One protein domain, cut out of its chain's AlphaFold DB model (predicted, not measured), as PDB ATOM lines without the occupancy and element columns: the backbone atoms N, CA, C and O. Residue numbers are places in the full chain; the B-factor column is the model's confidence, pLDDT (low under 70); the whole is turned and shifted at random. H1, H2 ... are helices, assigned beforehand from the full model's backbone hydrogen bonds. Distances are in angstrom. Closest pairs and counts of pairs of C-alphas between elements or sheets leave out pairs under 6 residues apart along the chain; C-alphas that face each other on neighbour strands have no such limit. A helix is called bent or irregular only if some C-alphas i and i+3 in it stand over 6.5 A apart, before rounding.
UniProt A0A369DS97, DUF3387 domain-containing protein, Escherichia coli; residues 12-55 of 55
ATOM      1  N   ASP A  12      -4.645 -13.594 -33.321       75.75
ATOM      2  CA  ASP A  12      -6.098 -13.492 -33.477       75.75
ATOM      3  C   ASP A  12      -6.677 -12.271 -32.739       75.75
ATOM      4  O   ASP A  12      -7.504 -11.528 -33.275       75.75
ATOM      5  N   ILE A  13      -6.179 -11.998 -31.530       80.81
ATOM      6  CA  ILE A  13      -6.569 -10.825 -30.737       80.81
ATOM      7  C   ILE A  13      -5.996  -9.543 -31.356       80.81
ATOM      8  O   ILE A  13      -6.696  -8.529 -31.441       80.81
ATOM      9  N   LYS A  14      -4.752  -9.585 -31.849       77.44
ATOM     10  CA  LYS A  14      -4.106  -8.459 -32.542       77.44
ATOM     11  C   LYS A  14      -4.834  -8.096 -33.840       77.44
ATOM     12  O   LYS A  14      -5.034  -6.913 -34.113       77.44
ATOM     13  N   ALA A  15      -5.272  -9.082 -34.622       82.94
ATOM     14  CA  ALA A  15      -6.049  -8.860 -35.841       82.94
ATOM     15  C   ALA A  15      -7.413  -8.219 -35.543       82.94
ATOM     16  O   ALA A  15      -7.800  -7.255 -36.203       82.94
ATOM     17  N   LYS A  16      -8.113  -8.679 -34.497       84.44
ATOM     18  CA  LYS A  16      -9.373  -8.060 -34.053       84.44
ATOM     19  C   LYS A  16      -9.179  -6.601 -33.623       84.44
ATOM     20  O   LYS A  16      -9.971  -5.743 -34.009       84.44
ATOM     21  N   LEU A  17      -8.108  -6.310 -32.881       84.00
ATOM     22  CA  LEU A  17      -7.756  -4.948 -32.468       84.00
ATOM     23  C   LEU A  17      -7.474  -4.035 -33.674       84.00
ATOM     24  O   LEU A  17      -7.950  -2.903 -33.701       84.00
ATOM     25  N   LYS A  18      -6.761  -4.539 -34.692       81.00
ATOM     26  CA  LYS A  18      -6.508  -3.822 -35.955       81.00
ATOM     27  C   LYS A  18      -7.801  -3.413 -36.657       81.00
ATOM     28  O   LYS A  18      -7.946  -2.253 -37.030       81.00
ATOM     29  N   VAL A  19      -8.743  -4.343 -36.812       86.12
ATOM     30  CA  VAL A  19     -10.023  -4.077 -37.491       86.12
ATOM     31  C   VAL A  19     -10.849  -3.041 -36.729       86.12
ATOM     32  O   VAL A  19     -11.345  -2.091 -37.333       86.12
ATOM     33  N   GLU A  20     -10.963  -3.170 -35.405       85.19
ATOM     34  CA  GLU A  20     -11.687  -2.183 -34.596       85.19
ATOM     35  C   GLU A  20     -11.033  -0.793 -34.640       85.19
ATOM     36  O   GLU A  20     -11.742   0.213 -34.692       85.19
ATOM     37  N   LEU A  21      -9.699  -0.721 -34.680       83.19
ATOM     38  CA  LEU A  21      -8.976   0.541 -34.823       83.19
ATOM     39  C   LEU A  21      -9.224   1.195 -36.191       83.19
ATOM     40  O   LEU A  21      -9.478   2.395 -36.250       83.19
ATOM     41  N   ILE A  22      -9.224   0.418 -37.279       81.00
ATOM     42  CA  ILE A  22      -9.553   0.916 -38.626       81.00
ATOM     43  C   ILE A  22     -10.977   1.488 -38.657       81.00
ATOM     44  O   ILE A  22     -11.191   2.591 -39.162       81.00
ATOM     45  N   LEU A  23     -11.950   0.782 -38.071       83.94
ATOM     46  CA  LEU A  23     -13.337   1.251 -37.983       83.94
ATOM     47  C   LEU A  23     -13.463   2.546 -37.167       83.94
ATOM     48  O   LEU A  23     -14.226   3.439 -37.541       83.94
ATOM     49  N   LEU A  24     -12.707   2.668 -36.072       85.06
ATOM     50  CA  LEU A  24     -12.677   3.872 -35.244       85.06
ATOM     51  C   LEU A  24     -12.094   5.066 -36.013       85.06
ATOM     52  O   LEU A  24     -12.709   6.129 -36.050       85.06
ATOM     53  N   LEU A  25     -10.948   4.888 -36.668       78.25
ATOM     54  CA  LEU A  25     -10.318   5.933 -37.479       78.25
ATOM     55  C   LEU A  25     -11.236   6.379 -38.624       78.25
ATOM     56  O   LEU A  25     -11.435   7.579 -38.828       78.25
ATOM     57  N   HIS A  26     -11.890   5.427 -39.292       76.12
ATOM     58  CA  HIS A  26     -12.871   5.712 -40.336       76.12
ATOM     59  C   HIS A  26     -14.075   6.514 -39.808       76.12
ATOM     60  O   HIS A  26     -14.490   7.493 -40.432       76.12
ATOM     61  N   LYS A  27     -14.602   6.174 -38.620       84.06
ATOM     62  CA  LYS A  27     -15.670   6.945 -37.950       84.06
ATOM     63  C   LYS A  27     -15.268   8.408 -37.729       84.06
ATOM     64  O   LYS A  27     -16.111   9.294 -37.849       84.06
ATOM     65  N   HIS A  28     -13.990   8.661 -37.454       83.69
ATOM     66  CA  HIS A  28     -13.431   9.998 -37.254       83.69
ATOM     67  C   HIS A  28     -12.925  10.670 -38.544       83.69
ATOM     68  O   HIS A  28     -12.222  11.672 -38.465       83.69
ATOM     69  N   LYS A  29     -13.324  10.174 -39.729       73.00
ATOM     70  CA  LYS A  29     -12.988  10.739 -41.052       73.00
ATOM     71  C   LYS A  29     -11.494  10.713 -41.399       73.00
ATOM     72  O   LYS A  29     -11.075  11.422 -42.311       73.00
ATOM     73  N   PHE A  30     -10.704   9.863 -40.742       68.25
ATOM     74  CA  PHE A  30      -9.366   9.542 -41.232       68.25
ATOM     75  C   PHE A  30      -9.487   8.653 -42.484       68.25
ATOM     76  O   PHE A  30     -10.349   7.767 -42.517       68.25
ATOM     77  N   PRO A  31      -8.696   8.914 -43.543       62.16
ATOM     78  CA  PRO A  31      -8.884   8.277 -44.841       62.16
ATOM     79  C   PRO A  31      -8.712   6.746 -44.771       62.16
ATOM     80  O   PRO A  31      -7.901   6.258 -43.988       62.16
ATOM     81  N   PRO A  32      -9.439   5.980 -45.613       60.25
ATOM     82  CA  PRO A  32      -9.415   4.509 -45.651       60.25
ATOM     83  C   PRO A  32      -8.089   3.924 -46.156       60.25
ATOM     84  O   PRO A  32      -7.910   2.708 -46.174       60.25
ATOM     85  N   VAL A  33      -7.154   4.783 -46.564       57.72
ATOM     86  CA  VAL A  33      -5.760   4.406 -46.750       57.72
ATOM     87  C   VAL A  33      -5.168   4.286 -45.353       57.72
ATOM     88  O   VAL A  33      -4.954   5.298 -44.685       57.72
ATOM     89  N   ALA A  34      -4.952   3.047 -44.905       60.81
ATOM     90  CA  ALA A  34      -4.152   2.761 -43.726       60.81
ATOM     91  C   ALA A  34      -2.776   3.393 -43.945       60.81
ATOM     92  O   ALA A  34      -1.927   2.854 -44.645       60.81
ATOM     93  N   ASN A  35      -2.598   4.604 -43.429       67.69
ATOM     94  CA  ASN A  35      -1.297   5.222 -43.381       67.69
ATOM     95  C   ASN A  35      -0.581   4.489 -42.250       67.69
ATOM     96  O   ASN A  35      -0.926   4.687 -41.080       67.69
ATOM     97  N   ASP A  36       0.296   3.550 -42.608       71.69
ATOM     98  CA  ASP A  36       0.978   2.673 -41.653       71.69
ATOM     99  C   ASP A  36       1.617   3.487 -40.517       71.69
ATOM    100  O   ASP A  36       1.576   3.066 -39.363       71.69
ATOM    101  N   ASP A  37       2.053   4.715 -40.799       74.94
ATOM    102  CA  ASP A  37       2.569   5.678 -39.825       74.94
ATOM    103  C   ASP A  37       1.564   6.033 -38.714       74.94
ATOM    104  O   ASP A  37       1.923   6.094 -37.535       74.94
ATOM    105  N   VAL A  38       0.284   6.225 -39.050       76.69
ATOM    106  CA  VAL A  38      -0.778   6.519 -38.072       76.69
ATOM    107  C   VAL A  38      -1.056   5.291 -37.211       76.69
ATOM    108  O   VAL A  38      -1.189   5.405 -35.991       76.69
ATOM    109  N   TYR A  39      -1.107   4.106 -37.826       74.19
ATOM    110  CA  TYR A  39      -1.299   2.849 -37.102       74.19
ATOM    111  C   TYR A  39      -0.143   2.588 -36.125       74.19
ATOM    112  O   TYR A  39      -0.372   2.306 -34.944       74.19
ATOM    113  N   MET A  40       1.095   2.753 -36.592       80.62
ATOM    114  CA  MET A  40       2.298   2.623 -35.774       80.62
ATOM    115  C   MET A  40       2.337   3.665 -34.652       80.62
ATOM    116  O   MET A  40       2.660   3.323 -33.515       80.62
ATOM    117  N   GLY A  41       1.929   4.908 -34.924       83.88
ATOM    118  CA  GLY A  41       1.857   5.975 -33.926       83.88
ATOM    119  C   GLY A  41       0.868   5.684 -32.794       83.88
ATOM    120  O   GLY A  41       1.187   5.905 -31.625       83.88
ATOM    121  N   VAL A  42      -0.315   5.147 -33.112       83.31
ATOM    122  CA  VAL A  42      -1.318   4.767 -32.099       83.31
ATOM    123  C   VAL A  42      -0.835   3.585 -31.259       83.31
ATOM    124  O   VAL A  42      -0.973   3.608 -30.034       83.31
ATOM    125  N   LEU A  43      -0.231   2.569 -31.882       82.38
ATOM    126  CA  LEU A  43       0.338   1.443 -31.138       82.38
ATOM    127  C   LEU A  43       1.464   1.882 -30.199       82.38
ATOM    128  O   LEU A  43       1.471   1.487 -29.035       82.38
ATOM    129  N   ALA A  44       2.380   2.729 -30.673       87.69
ATOM    130  CA  ALA A  44       3.482   3.242 -29.865       87.69
ATOM    131  C   ALA A  44       2.978   4.046 -28.654       87.69
ATOM    132  O   ALA A  44       3.489   3.891 -27.544       87.69
ATOM    133  N   GLN A  45       1.930   4.860 -28.834       88.06
ATOM    134  CA  GLN A  45       1.275   5.567 -27.730       88.06
ATOM    135  C   GLN A  45       0.653   4.602 -26.715       88.06
ATOM    136  O   GLN A  45       0.842   4.783 -25.513       88.06
ATOM    137  N   ALA A  46      -0.036   3.551 -27.174       84.88
ATOM    138  CA  ALA A  46      -0.620   2.542 -26.292       84.88
ATOM    139  C   ALA A  46       0.447   1.769 -25.491       84.88
ATOM    140  O   ALA A  46       0.266   1.503 -24.300       84.88
ATOM    141  N   GLU A  47       1.583   1.437 -26.112       84.75
ATOM    142  CA  GLU A  47       2.712   0.794 -25.429       84.75
ATOM    143  C   GLU A  47       3.373   1.712 -24.399       84.75
ATOM    144  O   GLU A  47       3.652   1.274 -23.281       84.75
ATOM    145  N   ASN A  48       3.588   2.984 -24.739       87.44
ATOM    146  CA  ASN A  48       4.147   3.972 -23.816       87.44
ATOM    147  C   ASN A  48       3.203   4.253 -22.645       87.44
ATOM    148  O   ASN A  48       3.661   4.332 -21.506       87.44
ATOM    149  N   PHE A  49       1.892   4.324 -22.889       85.69
ATOM    150  CA  PHE A  49       0.893   4.429 -21.826       85.69
ATOM    151  C   PHE A  49       1.016   3.254 -20.852       85.69
ATOM    152  O   PHE A  49       1.114   3.464 -19.649       85.69
ATOM    153  N   LYS A  50       1.111   2.014 -21.354       78.38
ATOM    154  CA  LYS A  50       1.301   0.827 -20.507       78.38
ATOM    155  C   LYS A  50       2.615   0.878 -19.717       78.38
ATOM    156  O   LYS A  50       2.612   0.534 -18.544       78.38
ATOM    157  N   LYS A  51       3.728   1.295 -20.331       79.19
ATOM    158  CA  LYS A  51       5.034   1.407 -19.650       79.19
ATOM    159  C   LYS A  51       5.013   2.448 -18.527       79.19
ATOM    160  O   LYS A  51       5.534   2.173 -17.457       79.19
ATOM    161  N   ASN A  52       4.374   3.595 -18.757       74.38
ATOM    162  CA  ASN A  52       4.324   4.695 -17.791       74.38
ATOM    163  C   ASN A  52       3.236   4.521 -16.715       74.38
ATOM    164  O   ASN A  52       3.394   5.043 -15.621       74.38
ATOM    165  N   HIS A  53       2.151   3.789 -16.998       66.94
ATOM    166  CA  HIS A  53       1.082   3.495 -16.028       66.94
ATOM    167  C   HIS A  53       1.243   2.152 -15.291       66.94
ATOM    168  O   HIS A  53       0.451   1.863 -14.400       66.94
ATOM    169  N   MET A  54       2.215   1.313 -15.667       57.12
ATOM    170  CA  MET A  54       2.603   0.117 -14.898       57.12
ATOM    171  C   MET A  54       3.875   0.334 -14.055       57.12
ATOM    172  O   MET A  54       4.441  -0.649 -13.577       57.12
ATOM    173  N   SER A  55       4.327   1.586 -13.901       49.12
ATOM    174  CA  SER A  55       5.348   1.976 -12.918       49.12
ATOM    175  C   SER A  55       4.722   2.420 -11.603       49.12
ATOM    176  O   SER A  55       3.557   2.872 -11.622       49.12
TER     177      SER A  55
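AT A GLANCE: This is residues 12 to 55 of the 55 residues of the protein "DUF3387 domain-containing protein" of Escherichia coli (UniProt A0A369DS97). Two helices, H1 and then H2, make a loose, open V, with the link of residues 28 to 35 at its corner. The free ends of both arms stick out: residues 12 to 17 of H1 at one tip, and residues 44 to 55, of which 44 to 53 belong to H2, at the other. The printed part has 44 residues with two named helices and no named strand, and its class is all helix. It is loose, with a radius of gyration of the C-alphas of 11.8 A, and its elongated outline spans 36 by 22 by 17 A.

HOW THE PARTS SIT: H1, residues 12 to 27, and H2, residues 36 to 53, are near each other, with 7 pairs of C-alphas within 10 A. No pair is within 8 A, but only just: the closest C-alphas of the two helices are 8.3 A apart. Residues 28 to 35 form a short link between them. In H1 and H2 every O i to N i+4 pair is within hydrogen-bond range.

IN THESE COORDINATES: H1 begins at C-alpha 12, at (-6.098, -13.492, -33.477), and measures 23.0 A from first to last C-alpha. It ends at C-alpha 27, at (-15.670, 6.945, -37.950). H2, the longest helix with 18 residues, measures 25.6 A and ends at C-alpha 53, at (1.082, 3.495, -16.028). Neither helix is bent.

THE WHOLE: The two C-alphas farthest apart, those of Pro 32 and Ser 55, are 36.0 A apart. The printed part has no cut and ends at residue 55, the chain's last residue. The mean pLDDT of the printed part is 77.1, and residues 30 to 35 and 53 to 55 are under 70.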